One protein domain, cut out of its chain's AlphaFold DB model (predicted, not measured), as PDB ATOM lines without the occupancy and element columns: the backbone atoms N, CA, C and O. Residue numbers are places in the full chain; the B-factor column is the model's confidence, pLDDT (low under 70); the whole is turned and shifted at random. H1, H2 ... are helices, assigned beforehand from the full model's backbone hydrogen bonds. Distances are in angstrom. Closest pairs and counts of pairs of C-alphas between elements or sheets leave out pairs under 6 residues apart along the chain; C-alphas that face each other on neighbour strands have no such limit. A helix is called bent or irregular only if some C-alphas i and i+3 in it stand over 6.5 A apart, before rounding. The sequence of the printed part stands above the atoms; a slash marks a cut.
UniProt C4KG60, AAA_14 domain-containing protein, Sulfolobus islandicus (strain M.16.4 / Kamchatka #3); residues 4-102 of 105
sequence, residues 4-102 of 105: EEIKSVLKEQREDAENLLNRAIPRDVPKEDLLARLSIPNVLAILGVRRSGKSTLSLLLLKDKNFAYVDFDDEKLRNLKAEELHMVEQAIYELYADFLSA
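Overview. This is residues 4 to 102 of the 105 residues of the protein "AAA_14 domain-containing protein" of Sulfolobus islandicus (strain M.16.4 / Kamchatka #3) (UniProt C4KG60). Long helix H1 has H4 packed near its first end and H3 near its last, with short H2 beyond H3. The 99 printed residues include four named helices, H1 to H4 in order, and no named strand; the class is all helix. The whole is compact, radius of gyration of the C-alphas 14.4 A, spanning 38 by 33 by 25 A.

Along the chain. H1, residues 4 to 23, runs 29.3 A from C-alpha 4 at (-15.660, -38.534, -17.482). H2 is residues 31 to 36, 8.5 A; H3 is residues 54 to 62, 12.6 A. H4, residues 82 to 102, 29.4 A, ends at (-8.697, -20.146, -30.359); it is irregular, C-alphas 95 and 98 being 7.7 A apart.

Arrangement. H1 touches H4 with residues 4 to 10 alone, at a steep tilt of 58 degrees; the closest C-alphas, Lys 7 and Ala 91, are 5.4 A apart. Residues 17 to 21 alone touch H3, about perpendicular at 85 degrees; closest C-alphas, Leu 21 and Leu 60, 6.7 A. H2 and H3 are close but not clearly touching; closest C-alphas, Lys 31 and Leu 61, 6.1 A. Every O i to N i+4 pair is within hydrogen-bond range in H1, H2 and H3; in H4, 11 of 17.

Size, cuts and confidence. The printed part has no cut. Links H2 to H3 and H3 to H4 are long. Residues 98 to 102 have pLDDT under 70.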
ATOM      1  N   GLU A   4     -16.471 -37.683 -16.592       96.50
ATOM      2  CA  GLU A   4     -15.660 -38.534 -17.482       96.50
ATOM      3  C   GLU A   4     -16.517 -39.468 -18.348       96.50
ATOM      4  O   GLU A   4     -16.237 -39.652 -19.534       96.50
ATOM      5  N   GLU A   5     -17.607 -40.002 -17.795       96.06
ATOM      6  CA  GLU A   5     -18.592 -40.772 -18.560       96.06
ATOM      7  C   GLU A   5     -19.243 -39.902 -19.642       96.06
ATOM      8  O   GLU A   5     -19.295 -40.309 -20.801       96.06
ATOM      9  N   ILE A   6     -19.663 -38.676 -19.297       97.12
ATOM     10  CA  ILE A   6     -20.210 -37.718 -20.270       97.12
ATOM     11  C   ILE A   6     -19.177 -37.425 -21.359       97.12
ATOM     12  O   ILE A   6     -19.510 -37.453 -22.540       97.12
ATOM     13  N   LYS A   7     -17.912 -37.200 -20.993       96.94
ATOM     14  CA  LYS A   7     -16.841 -36.932 -21.959       96.94
ATOM     15  C   LYS A   7     -16.658 -38.072 -22.955       96.94
ATOM     16  O   LYS A   7     -16.468 -37.806 -24.140       96.94
ATOM     17  N   SER A   8     -16.737 -39.324 -22.504       96.88
ATOM     18  CA  SER A   8     -16.698 -40.481 -23.404       96.88
ATOM     19  C   SER A   8     -17.849 -40.439 -24.409       96.88
ATOM     20  O   SER A   8     -17.615 -40.579 -25.607       96.88
ATOM     21  N   VAL A   9     -19.070 -40.157 -23.942       97.19
ATOM     22  CA  VAL A   9     -20.247 -40.032 -24.816       97.19
ATOM     23  C   VAL A   9     -20.066 -38.903 -25.830       97.19
ATOM     24  O   VAL A   9     -20.266 -39.116 -27.019       97.19
ATOM     25  N   LEU A  10     -19.628 -37.719 -25.396       96.81
ATOM     26  CA  LEU A  10     -19.439 -36.578 -26.295       96.81
ATOM     27  C   LEU A  10     -18.350 -36.823 -27.351       96.81
ATOM     28  O   LEU A  10     -18.483 -36.346 -28.479       96.81
ATOM     29  N   LYS A  11     -17.287 -37.569 -27.019       96.38
ATOM     30  CA  LYS A  11     -16.260 -37.977 -27.994       96.38
ATOM     31  C   LYS A  11     -16.840 -38.900 -29.061       96.38
ATOM     32  O   LYS A  11     -16.658 -38.629 -30.242       96.38
ATOM     33  N   GLU A  12     -17.570 -39.935 -28.649       97.38
ATOM     34  CA  GLU A  12     -18.234 -40.862 -29.576       97.38
ATOM     35  C   GLU A  12     -19.232 -40.122 -30.483       97.38
ATOM     36  O   GLU A  12     -19.188 -40.253 -31.705       97.38
ATOM     37  N   GLN A  13     -20.070 -39.257 -29.902       96.56
ATOM     38  CA  GLN A  13     -21.024 -38.434 -30.652       96.56
ATOM     39  C   GLN A  13     -20.336 -37.536 -31.686       96.56
ATOM     40  O   GLN A  13     -20.849 -37.347 -32.793       96.56
ATOM     41  N   ARG A  14     -19.178 -36.967 -31.338       94.75
ATOM     42  CA  ARG A  14     -18.385 -36.147 -32.254       94.75
ATOM     43  C   ARG A  14     -17.807 -36.975 -33.400       94.75
ATOM     44  O   ARG A  14     -17.925 -36.545 -34.544       94.75
ATOM     45  N   GLU A  15     -17.238 -38.147 -33.123       95.44
ATOM     46  CA  GLU A  15     -16.739 -39.053 -34.168       95.44
ATOM     47  C   GLU A  15     -17.858 -39.444 -35.145       95.44
ATOM     48  O   GLU A  15     -17.683 -39.387 -36.366       95.44
ATOM     49  N   ASP A  16     -19.051 -39.754 -34.633       95.81
ATOM     50  CA  ASP A  16     -20.226 -40.051 -35.455       95.81
ATOM     51  C   ASP A  16     -20.671 -38.853 -36.309       95.81
ATOM     52  O   ASP A  16     -21.011 -39.010 -37.490       95.81
ATOM     53  N   ALA A  17     -20.643 -37.644 -35.745       95.31
ATOM     54  CA  ALA A  17     -20.957 -36.413 -36.462       95.31
ATOM     55  C   ALA A  17     -19.942 -36.125 -37.583       95.31
ATOM     56  O   ALA A  17     -20.339 -35.787 -38.702       95.31
ATOM     57  N   GLU A  18     -18.647 -36.307 -37.325       93.94
ATOM     58  CA  GLU A  18     -17.572 -36.144 -38.310       93.94
ATOM     59  C   GLU A  18     -17.691 -37.184 -39.439       93.94
ATOM     60  O   GLU A  18     -17.662 -36.838 -40.625       93.94
ATOM     61  N   ASN A  19     -17.958 -38.447 -39.095       95.25
ATOM     62  CA  ASN A  19     -18.251 -39.505 -40.064       95.25
ATOM     63  C   ASN A  19     -19.473 -39.171 -40.933       95.25
ATOM     64  O   ASN A  19     -19.462 -39.386 -42.152       95.25
ATOM     65  N   LEU A  20     -20.526 -38.606 -40.334       93.88
ATOM     66  CA  LEU A  20     -21.691 -38.130 -41.072       93.88
ATOM     67  C   LEU A  20     -21.318 -36.995 -42.034       93.88
ATOM     68  O   LEU A  20     -21.741 -37.022 -43.189       93.88
ATOM     69  N   LEU A  21     -20.530 -36.017 -41.587       93.56
ATOM     70  CA  LEU A  21     -20.102 -34.867 -42.390       93.56
ATOM     71  C   LEU A  21     -19.218 -35.246 -43.581       93.56
ATOM     72  O   LEU A  21     -19.253 -34.561 -44.611       93.56
ATOM     73  N   ASN A  22     -18.457 -36.333 -43.459       92.69
ATOM     74  CA  ASN A  22     -17.613 -36.868 -44.528       92.69
ATOM     75  C   ASN A  22     -18.424 -37.510 -45.661       92.69
ATOM     76  O   ASN A  22     -18.020 -37.442 -46.819       92.69
ATOM     77  N   ARG A  23     -19.592 -38.088 -45.351       93.62
ATOM     78  CA  ARG A  23     -20.497 -38.699 -46.346       93.62
ATOM     79  C   ARG A  23     -21.666 -37.803 -46.765       93.62
ATOM     80  O   ARG A  23     -22.429 -38.169 -47.659       93.62
ATOM     81  N   ALA A  24     -21.875 -36.681 -46.081       91.31
ATOM     82  CA  ALA A  24     -23.014 -35.808 -46.320       91.31
ATOM     83  C   ALA A  24     -22.866 -35.023 -47.630       91.31
ATOM     84  O   ALA A  24     -21.808 -34.479 -47.945       91.31
ATOM     85  N   ILE A  25     -23.970 -34.922 -48.369       90.81
ATOM     86  CA  ILE A  25     -24.061 -34.112 -49.586       90.81
ATOM     87  C   ILE A  25     -24.340 -32.654 -49.185       90.81
ATOM     88  O   ILE A  25     -25.226 -32.431 -48.347       90.81
ATOM     89  N   PRO A  26     -23.637 -31.667 -49.775       88.75
ATOM     90  CA  PRO A  26     -23.920 -30.252 -49.558       88.75
ATOM     91  C   PRO A  26     -25.390 -29.902 -49.811       88.75
ATOM     92  O   PRO A  26     -26.053 -30.489 -50.668       88.75
ATOM     93  N   ARG A  27     -25.909 -28.937 -49.051       87.88
ATOM     94  CA  ARG A  27     -27.283 -28.444 -49.189       87.88
ATOM     95  C   ARG A  27     -27.257 -27.022 -49.719       87.88
ATOM     96  O   ARG A  27     -26.439 -26.226 -49.270       87.88
ATOM     97  N   ASP A  28     -28.173 -26.730 -50.632       90.06
ATOM     98  CA  ASP A  28     -28.415 -25.372 -51.105       90.06
ATOM     99  C   ASP A  28     -29.235 -24.620 -50.050       90.06
ATOM    100  O   ASP A  28     -30.449 -24.791 -49.929       90.06
ATOM    101  N   VAL A  29     -28.525 -23.896 -49.187       88.38
ATOM    102  CA  VAL A  29     -29.068 -23.088 -48.092       88.38
ATOM    103  C   VAL A  29     -28.260 -21.796 -47.990       88.38
ATOM    104  O   VAL A  29     -27.067 -21.816 -48.301       88.38
ATOM    105  N   PRO A  30     -28.849 -20.684 -47.513       91.69
ATOM    106  CA  PRO A  30     -28.131 -19.424 -47.324       91.69
ATOM    107  C   PRO A  30     -27.190 -19.516 -46.107       91.69
ATOM    108  O   PRO A  30     -27.464 -18.953 -45.046       91.69
ATOM    109  N   LYS A  31     -26.100 -20.286 -46.236       91.19
ATOM    110  CA  LYS A  31     -25.168 -20.627 -45.148       91.19
ATOM    111  C   LYS A  31     -24.602 -19.370 -44.497       91.19
ATOM    112  O   LYS A  31     -24.570 -19.290 -43.275       91.19
ATOM    113  N   GLU A  32     -24.208 -18.380 -45.288       91.25
ATOM    114  CA  GLU A  32     -23.605 -17.137 -44.808       91.25
ATOM    115  C   GLU A  32     -24.584 -16.311 -43.959       91.25
ATOM    116  O   GLU A  32     -24.206 -15.867 -42.879       91.25
ATOM    117  N   ASP A  33     -25.847 -16.161 -44.385       92.25
ATOM    118  CA  ASP A  33     -26.876 -15.447 -43.603       92.25
ATOM    119  C   ASP A  33     -27.188 -16.179 -42.292       92.25
ATOM    120  O   ASP A  33     -27.271 -15.566 -41.227       92.25
ATOM    121  N   LEU A  34     -27.312 -17.508 -42.345       92.06
ATOM    122  CA  LEU A  34     -27.575 -18.320 -41.156       92.06
ATOM    123  C   LEU A  34     -26.417 -18.256 -40.154       92.06
ATOM    124  O   LEU A  34     -26.655 -18.121 -38.955       92.06
ATOM    125  N   LEU A  35     -25.171 -18.303 -40.634       90.56
ATOM    126  CA  LEU A  35     -23.986 -18.161 -39.789       90.56
ATOM    127  C   LEU A  35     -23.830 -16.737 -39.244       90.56
ATOM    128  O   LEU A  35     -23.420 -16.580 -38.098       90.56
ATOM    129  N   ALA A  36     -24.200 -15.701 -40.004       90.50
ATOM    130  CA  ALA A  36     -24.189 -14.320 -39.520       90.50
ATOM    131  C   ALA A  36     -25.149 -14.117 -38.333       90.50
ATOM    132  O   ALA A  36     -24.860 -13.353 -37.418       90.50
ATOM    133  N   ARG A  37     -26.264 -14.853 -38.276       89.12
ATOM    134  CA  ARG A  37     -27.184 -14.815 -37.121       89.12
ATOM    135  C   ARG A  37     -26.589 -15.425 -35.850       89.12
ATOM    136  O   ARG A  37     -27.076 -15.103 -34.768       89.12
ATOM    137  N   LEU A  38     -25.569 -16.275 -35.991       87.94
ATOM    138  CA  LEU A  38     -24.819 -16.914 -34.905       87.94
ATOM    139  C   LEU A  38     -23.560 -16.130 -34.494       87.94
ATOM    140  O   LEU A  38     -22.881 -16.535 -33.558       87.94
ATOM    141  N   SER A  39     -23.230 -15.014 -35.158       84.94
ATOM    142  CA  SER A  39     -22.064 -14.190 -34.791       84.94
ATOM    143  C   SER A  39     -22.293 -13.313 -33.553       84.94
ATOM    144  O   SER A  39     -21.386 -12.623 -33.101       84.94
ATOM    145  N   ILE A  40     -23.518 -13.300 -33.038       86.00
ATOM    146  CA  ILE A  40     -23.942 -12.680 -31.780       86.00
ATOM    147  C   ILE A  40     -24.526 -13.788 -30.885       86.00
ATOM    148  O   ILE A  40     -24.851 -14.847 -31.426       86.00
ATOM    149  N   PRO A  41     -24.664 -13.600 -29.553       85.44
ATOM    150  CA  PRO A  41     -25.102 -14.649 -28.617       85.44
ATOM    151  C   PRO A  41     -26.599 -14.986 -28.762       85.44
ATOM    152  O   PRO A  41     -27.409 -14.783 -27.861       85.44
ATOM    153  N   ASN A  42     -26.961 -15.496 -29.932       89.75
ATOM    154  CA  ASN A  42     -28.288 -15.915 -30.334       89.75
ATOM    155  C   ASN A  42     -28.375 -17.435 -30.375       89.75
ATOM    156  O   ASN A  42     -27.403 -18.142 -30.639       89.75
ATOM    157  N   VAL A  43     -29.602 -17.924 -30.241       91.62
ATOM    158  CA  VAL A  43     -29.940 -19.317 -30.518       91.62
ATOM    159  C   VAL A  43     -30.577 -19.402 -31.903       91.62
ATOM    160  O   VAL A  43     -31.609 -18.781 -32.156       91.62
ATOM    161  N   LEU A  44     -29.988 -20.197 -32.798       92.94
ATOM    162  CA  LEU A  44     -30.611 -20.565 -34.070       92.94
ATOM    163  C   LEU A  44     -31.374 -21.884 -33.907       92.94
ATOM    164  O   LEU A  44     -30.775 -22.956 -33.839       92.94
ATOM    165  N   ALA A  45     -32.704 -21.813 -33.879       94.19
ATOM    166  CA  ALA A  45     -33.557 -22.996 -33.825       94.19
ATOM    167  C   ALA A  45     -33.940 -23.473 -35.238       94.19
ATOM    168  O   ALA A  45     -34.601 -22.754 -35.989       94.19
ATOM    169  N   ILE A  46     -33.572 -24.709 -35.592       93.31
ATOM    170  CA  ILE A  46     -33.966 -25.354 -36.856       93.31
ATOM    171  C   ILE A  46     -35.137 -26.302 -36.579       93.31
ATOM    172  O   ILE A  46     -34.975 -27.339 -35.936       93.31
ATOM    173  N   LEU A  47     -36.328 -25.951 -37.070       94.75
ATOM    174  CA  LEU A  47     -37.579 -26.673 -36.813       94.75
ATOM    175  C   LEU A  47     -38.039 -27.496 -38.026       94.75
ATOM    176  O   LEU A  47     -37.580 -27.304 -39.149       94.75
ATOM    177  N   GLY A  48     -38.952 -28.445 -37.798       95.00
ATOM    178  CA  GLY A  48     -39.551 -29.261 -38.860       95.00
ATOM    179  C   GLY A  48     -39.864 -30.701 -38.447       95.00
ATOM    180  O   GLY A  48     -39.481 -31.167 -37.372       95.00
ATOM    181  N   VAL A  49     -40.535 -31.438 -39.334       96.69
ATOM    182  CA  VAL A  49     -41.052 -32.797 -39.080       96.69
ATOM    183  C   VAL A  49     -39.957 -33.850 -38.844       96.69
ATOM    184  O   VAL A  49     -38.792 -33.675 -39.213       96.69
ATOM    185  N   ARG A  50     -40.303 -34.980 -38.212       92.19
ATOM    186  CA  ARG A  50     -39.370 -36.100 -37.979       92.19
ATOM    187  C   ARG A  50     -38.772 -36.587 -39.312       92.19
ATOM    188  O   ARG A  50     -39.493 -36.743 -40.290       92.19
ATOM    189  N   ARG A  51     -37.457 -36.850 -39.331       90.19
ATOM    190  CA  ARG A  51     -36.663 -37.259 -40.515       90.19
ATOM    191  C   ARG A  51     -36.528 -36.221 -41.646       90.19
ATOM    192  O   ARG A  51     -36.083 -36.580 -42.725       90.19
ATOM    193  N   SER A  52     -36.796 -34.935 -41.403       93.69
ATOM    194  CA  SER A  52     -36.531 -33.870 -42.392       93.69
ATOM    195  C   SER A  52     -35.052 -33.464 -42.540       93.69
ATOM    196  O   SER A  52     -34.749 -32.548 -43.295       93.69
ATOM    197  N   GLY A  53     -34.124 -34.108 -41.821       92.44
ATOM    198  CA  GLY A  53     -32.683 -33.836 -41.938       92.44
ATOM    199  C   GLY A  53     -32.167 -32.624 -41.152       92.44
ATOM    200  O   GLY A  53     -31.111 -32.104 -41.488       92.44
ATOM    201  N   LYS A  54     -32.874 -32.176 -40.106       94.44
ATOM    202  CA  LYS A  54     -32.493 -31.002 -39.291       94.44
ATOM    203  C   LYS A  54     -31.100 -31.122 -38.673       94.44
ATOM    204  O   LYS A  54     -30.277 -30.258 -38.923       94.44
ATOM    205  N   SER A  55     -30.812 -32.206 -37.947       92.88
ATOM    206  CA  SER A  55     -29.496 -32.417 -37.318       92.88
ATOM    207  C   SER A  55     -28.378 -32.468 -38.362       92.88
ATOM    208  O   SER A  55     -27.325 -31.867 -38.184       92.88
ATOM    209  N   THR A  56     -28.643 -33.104 -39.510       94.56
ATOM    210  CA  THR A  56     -27.728 -33.100 -40.660       94.56
ATOM    211  C   THR A  56     -27.487 -31.689 -41.195       94.56
ATOM    212  O   THR A  56     -26.347 -31.349 -41.490       94.56
ATOM    213  N   LEU A  57     -28.532 -30.864 -41.318       94.50
ATOM    214  CA  LEU A  57     -28.400 -29.472 -41.741       94.50
ATOM    215  C   LEU A  57     -27.587 -28.656 -40.727       94.50
ATOM    216  O   LEU A  57     -26.678 -27.948 -41.144       94.50
ATOM    217  N   SER A  58     -27.853 -28.792 -39.423       94.12
ATOM    218  CA  SER A  58     -27.086 -28.116 -38.365       94.12
ATOM    219  C   SER A  58     -25.594 -28.437 -38.450       94.12
ATOM    220  O   SER A  58     -24.768 -27.527 -38.457       94.12
ATOM    221  N   LEU A  59     -25.249 -29.721 -38.588       95.12
ATOM    222  CA  LEU A  59     -23.861 -30.153 -38.749       95.12
ATOM    223  C   LEU A  59     -23.246 -29.589 -40.037       95.12
ATOM    224  O   LEU A  59     -22.143 -29.056 -40.005       95.12
ATOM    225  N   LEU A  60     -23.953 -29.658 -41.171       94.50
ATOM    226  CA  LEU A  60     -23.460 -29.125 -42.449       94.50
ATOM    227  C   LEU A  60     -23.220 -27.609 -42.417       94.50
ATOM    228  O   LEU A  60     -22.260 -27.133 -43.025       94.50
ATOM    229  N   LEU A  61     -24.065 -26.854 -41.709       93.56
ATOM    230  CA  LEU A  61     -23.878 -25.414 -41.509       93.56
ATOM    231  C   LEU A  61     -22.576 -25.121 -40.753       93.56
ATOM    232  O   LEU A  61     -21.880 -24.164 -41.095       93.56
ATOM    233  N   LEU A  62     -22.221 -25.965 -39.780       92.12
ATOM    234  CA  LEU A  62     -21.063 -25.787 -38.901       92.12
ATOM    235  C   LEU A  62     -19.804 -26.565 -39.326       92.12
ATOM    236  O   LEU A  62     -18.788 -26.439 -38.657       92.12
ATOM    237  N   LYS A  63     -19.829 -27.319 -40.436       89.38
ATOM    238  CA  LYS A  63     -18.747 -28.226 -40.885       89.38
ATOM    239  C   LYS A  63     -17.332 -27.624 -40.852       89.38
ATOM    240  O   LYS A  63     -16.379 -28.340 -40.576       89.38
ATOM    241  N   ASP A  64     -17.211 -26.326 -41.121       87.81
ATOM    242  CA  ASP A  64     -15.931 -25.604 -41.212       87.81
ATOM    243  C   ASP A  64     -15.729 -24.621 -40.043       87.81
ATOM    244  O   ASP A  64     -15.021 -23.619 -40.160       87.81
ATOM    245  N   LYS A  65     -16.433 -24.845 -38.931       87.94
ATOM    246  CA  LYS A  65     -16.391 -24.027 -37.717       87.94
ATOM    247  C   LYS A  65     -15.963 -24.887 -36.536       87.94
ATOM    248  O   LYS A  65     -16.204 -26.088 -36.511       87.94
ATOM    249  N   ASN A  66     -15.377 -24.247 -35.530       87.12
ATOM    250  CA  ASN A  66     -15.168 -24.884 -34.236       87.12
ATOM    251  C   ASN A  66     -16.478 -24.819 -33.452       87.12
ATOM    252  O   ASN A  66     -17.004 -23.732 -33.214       87.12
ATOM    253  N   PHE A  67     -17.010 -25.973 -33.066       90.69
ATOM    254  CA  PHE A  67     -18.205 -26.075 -32.238       90.69
ATOM    255  C   PHE A  67     -18.128 -27.316 -31.349       90.69
ATOM    256  O   PHE A  67     -17.477 -28.304 -31.693       90.69
ATOM    257  N   ALA A  68     -18.814 -27.259 -30.211       93.25
ATOM    258  CA  ALA A  68     -19.099 -28.437 -29.410       93.25
ATOM    259  C   ALA A  68     -20.390 -29.098 -29.903       93.25
ATOM    260  O   ALA A  68     -21.355 -28.406 -30.235       93.25
ATOM    261  N   TYR A  69     -20.410 -30.429 -29.945       94.75
ATOM    262  CA  TYR A  69     -21.584 -31.207 -30.331       94.75
ATOM    263  C   TYR A  69     -22.093 -32.026 -29.148       94.75
ATOM    264  O   TYR A  69     -21.307 -32.682 -28.466       94.75
ATOM    265  N   VAL A  70     -23.407 -31.974 -28.932       95.81
ATOM    266  CA  VAL A  70     -24.125 -32.806 -27.966       95.81
ATOM    267  C   VAL A  70     -25.454 -33.223 -28.584       95.81
ATOM    268  O   VAL A  70     -26.230 -32.369 -29.020       95.81
ATOM    269  N   ASP A  71     -25.725 -34.523 -28.590       95.19
ATOM    270  CA  ASP A  71     -27.040 -35.087 -28.881       95.19
ATOM    271  C   ASP A  71     -27.704 -35.552 -27.580       95.19
ATOM    272  O   ASP A  71     -27.330 -36.572 -27.004       95.19
ATOM    273  N   PHE A  72     -28.694 -34.792 -27.109       93.81
ATOM    274  CA  PHE A  72     -29.437 -35.115 -25.890       93.81
ATOM    275  C   PHE A  72     -30.457 -36.257 -26.068       93.81
ATOM    276  O   PHE A  72     -30.963 -36.759 -25.065       93.81
ATOM    277  N   ASP A  73     -30.752 -36.698 -27.300       90.88
ATOM    278  CA  ASP A  73     -31.630 -37.856 -27.543       90.88
ATOM    279  C   ASP A  73     -30.902 -39.207 -27.332       90.88
ATOM    280  O   ASP A  73     -31.554 -40.265 -27.263       90.88
ATOM    281  N   ASP A  74     -29.569 -39.172 -27.207       93.88
ATOM    282  CA  ASP A  74     -28.709 -40.321 -26.914       93.88
ATOM    283  C   ASP A  74     -29.153 -41.031 -25.629       93.88
ATOM    284  O   ASP A  74     -29.331 -40.425 -24.570       93.88
ATOM    285  N   GLU A  75     -29.320 -42.351 -25.714       93.19
ATOM    286  CA  GLU A  75     -29.802 -43.192 -24.615       93.19
ATOM    287  C   GLU A  75     -28.944 -43.090 -23.357       93.19
ATOM    288  O   GLU A  75     -29.478 -43.181 -22.250       93.19
ATOM    289  N   LYS A  76     -27.642 -42.840 -23.518       94.31
ATOM    290  CA  LYS A  76     -26.703 -42.664 -22.409       94.31
ATOM    291  C   LYS A  76     -26.961 -41.353 -21.658       94.31
ATOM    292  O   LYS A  76     -26.743 -41.295 -20.452       94.31
ATOM    293  N   LEU A  77     -27.473 -40.324 -22.343       95.12
ATOM    294  CA  LEU A  77     -27.773 -39.005 -21.771       95.12
ATOM    295  C   LEU A  77     -29.234 -38.847 -21.310       95.12
ATOM    296  O   LEU A  77     -29.518 -37.951 -20.518       95.12
ATOM    297  N   ARG A  78     -30.160 -39.724 -21.735       90.69
ATOM    298  CA  ARG A  78     -31.616 -39.596 -21.480       90.69
ATOM    299  C   ARG A  78     -32.035 -39.442 -20.017       90.69
ATOM    300  O   ARG A  78     -33.101 -38.893 -19.757       90.69
ATOM    301  N   ASN A  79     -31.247 -39.957 -19.076       90.38
ATOM    302  CA  ASN A  79     -31.579 -39.917 -17.649       90.38
ATOM    303  C   ASN A  79     -30.994 -38.700 -16.915       90.38
ATOM    304  O   ASN A  79     -31.176 -38.599 -15.702       90.38
ATOM    305  N   LEU A  80     -30.293 -37.802 -17.618       94.25
ATOM    306  CA  LEU A  80     -29.781 -36.571 -17.024       94.25
ATOM    307  C   LEU A  80     -30.929 -35.672 -16.562       94.25
ATOM    308  O   LEU A  80     -31.874 -35.388 -17.302       94.25
ATOM    309  N   LYS A  81     -30.818 -35.183 -15.332       93.69
ATOM    310  CA  LYS A  81     -31.707 -34.166 -14.774       93.69
ATOM    311  C   LYS A  81     -31.209 -32.768 -15.115       93.69
ATOM    312  O   LYS A  81     -30.032 -32.552 -15.382       93.69
ATOM    313  N   ALA A  82     -32.102 -31.785 -15.021       93.75
ATOM    314  CA  ALA A  82     -31.753 -30.380 -15.242       93.75
ATOM    315  C   ALA A  82     -30.606 -29.907 -14.326       93.75
ATOM    316  O   ALA A  82     -29.703 -29.205 -14.770       93.75
ATOM    317  N   GLU A  83     -30.607 -30.352 -13.068       93.62
ATOM    318  CA  GLU A  83     -29.557 -30.062 -12.080       93.62
ATOM    319  C   GLU A  83     -28.183 -30.615 -12.488       93.62
ATOM    320  O   GLU A  83     -27.157 -30.105 -12.050       93.62
ATOM    321  N   GLU A  84     -28.146 -31.638 -13.344       94.81
ATOM    322  CA  GLU A  84     -26.940 -32.341 -13.788       94.81
ATOM    323  C   GLU A  84     -26.350 -31.759 -15.084       94.81
ATOM    324  O   GLU A  84     -25.252 -32.146 -15.484       94.81
ATOM    325  N   LEU A  85     -27.025 -30.797 -15.730       95.12
ATOM    326  CA  LEU A  85     -26.563 -30.191 -16.990       95.12
ATOM    327  C   LEU A  85     -25.220 -29.461 -16.856       95.12
ATOM    328  O   LEU A  85     -24.464 -29.402 -17.824       95.12
ATOM    329  N   HIS A  86     -24.880 -28.981 -15.656       95.69
ATOM    330  CA  HIS A  86     -23.569 -28.387 -15.379       95.69
ATOM    331  C   HIS A  86     -22.413 -29.373 -15.632       95.69
ATOM    332  O   HIS A  86     -21.323 -28.960 -16.012       95.69
ATOM    333  N   MET A  87     -22.641 -30.685 -15.480       96.88
ATOM    334  CA  MET A  87     -21.626 -31.699 -15.786       96.88
ATOM    335  C   MET A  87     -21.404 -31.844 -17.295       96.88
ATOM    336  O   MET A  87     -20.286 -32.122 -17.722       96.88
ATOM    337  N   VAL A  88     -22.451 -31.642 -18.105       96.50
ATOM    338  CA  VAL A  88     -22.340 -31.616 -19.572       96.50
ATOM    339  C   VAL A  88     -21.574 -30.380 -20.016       96.50
ATOM    340  O   VAL A  88     -20.665 -30.485 -20.831       96.50
ATOM    341  N   GLU A  89     -21.891 -29.225 -19.437       94.81
ATOM    342  CA  GLU A  89     -21.150 -27.986 -19.667       94.81
ATOM    343  C   GLU A  89     -19.663 -28.143 -19.310       94.81
ATOM    344  O   GLU A  89     -18.797 -27.847 -20.133       94.81
ATOM    345  N   GLN A  90     -19.354 -28.683 -18.128       95.69
ATOM    346  CA  GLN A  90     -17.976 -28.949 -17.717       95.69
ATOM    347  C   GLN A  90     -17.265 -29.902 -18.691       95.69
ATOM    348  O   GLN A  90     -16.148 -29.620 -19.125       95.69
ATOM    349  N   ALA A  91     -17.918 -31.000 -19.085       96.25
ATOM    350  CA  ALA A  91     -17.376 -31.944 -20.059       96.25
ATOM    351  C   ALA A  91     -17.076 -31.279 -21.411       96.25
ATOM    352  O   ALA A  91     -16.047 -31.573 -22.024       96.25
ATOM    353  N   ILE A  92     -17.944 -30.370 -21.871       95.12
ATOM    354  CA  ILE A  92     -17.714 -29.586 -23.087       95.12
ATOM    355  C   ILE A  92     -16.472 -28.709 -22.921       95.12
ATOM    356  O   ILE A  92     -15.583 -28.761 -23.768       95.12
ATOM    357  N   TYR A  93     -16.365 -27.930 -21.845       92.44
ATOM    358  CA  TYR A  93     -15.193 -27.075 -21.664       92.44
ATOM    359  C   TYR A  93     -13.904 -27.891 -21.607       92.44
ATOM    360  O   TYR A  93     -12.949 -27.540 -22.283       92.44
ATOM    361  N   GLU A  94     -13.874 -29.017 -20.899       93.44
ATOM    362  CA  GLU A  94     -12.672 -29.852 -20.817       93.44
ATOM    363  C   GLU A  94     -12.284 -30.516 -22.148       93.44
ATOM    364  O   GLU A  94     -11.098 -30.668 -22.431       93.44
ATOM    365  N   LEU A  95     -13.253 -30.928 -22.972       92.31
ATOM    366  CA  LEU A  95     -12.976 -31.580 -24.260       92.31
ATOM    367  C   LEU A  95     -12.668 -30.606 -25.388       92.31
ATOM    368  O   LEU A  95     -11.932 -30.944 -26.314       92.31
ATOM    369  N   TYR A  96     -13.285 -29.431 -25.343       87.56
ATOM    370  CA  TYR A  96     -13.235 -28.459 -26.421       87.56
ATOM    371  C   TYR A  96     -12.408 -27.214 -26.048       87.56
ATOM    372  O   TYR A  96     -12.277 -26.334 -26.894       87.56
ATOM    373  N   ALA A  97     -11.804 -27.132 -24.850       76.56
ATOM    374  CA  ALA A  97     -10.984 -25.995 -24.389       76.56
ATOM    375  C   ALA A  97      -9.908 -25.572 -25.397       76.56
ATOM    376  O   ALA A  97      -9.787 -24.387 -25.715       76.56
ATOM    377  N   ASP A  98      -9.171 -26.532 -25.955       65.75
ATOM    378  CA  ASP A  98      -8.117 -26.250 -26.937       65.75
ATOM    379  C   ASP A  98      -8.683 -25.681 -28.253       65.75
ATOM    380  O   ASP A  98      -8.019 -24.920 -28.951       65.75
ATOM    381  N   PHE A  99      -9.940 -26.004 -28.581       59.03
ATOM    382  CA  PHE A  99     -10.632 -25.534 -29.784       59.03
ATOM    383  C   PHE A  99     -11.353 -24.190 -29.579       59.03
ATOM    384  O   PHE A  99     -11.478 -23.413 -30.527       59.03
ATOM    385  N   LEU A 100     -11.842 -23.925 -28.362       56.62
ATOM    386  CA  LEU A 100     -12.605 -22.724 -28.002       56.62
ATOM    387  C   LEU A 100     -11.704 -21.559 -27.573       56.62
ATOM    388  O   LEU A 100     -12.027 -20.411 -27.854       56.62
ATOM    389  N   SER A 101     -10.538 -21.831 -26.984       53.75
ATOM    390  CA  SER A 101      -9.536 -20.797 -26.660       53.75
ATOM    391  C   SER A 101      -8.922 -20.129 -27.901       53.75
ATOM    392  O   SER A 101      -8.387 -19.025 -27.818       53.75
ATOM    393  N   ALA A 102      -9.051 -20.751 -29.078       49.34
ATOM    394  CA  ALA A 102      -8.697 -20.146 -30.359       49.34
ATOM    395  C   ALA A 102      -9.710 -19.085 -30.844       49.34
ATOM    396  O   ALA A 102      -9.409 -18.375 -31.797       49.34
TER     397      ALA A 102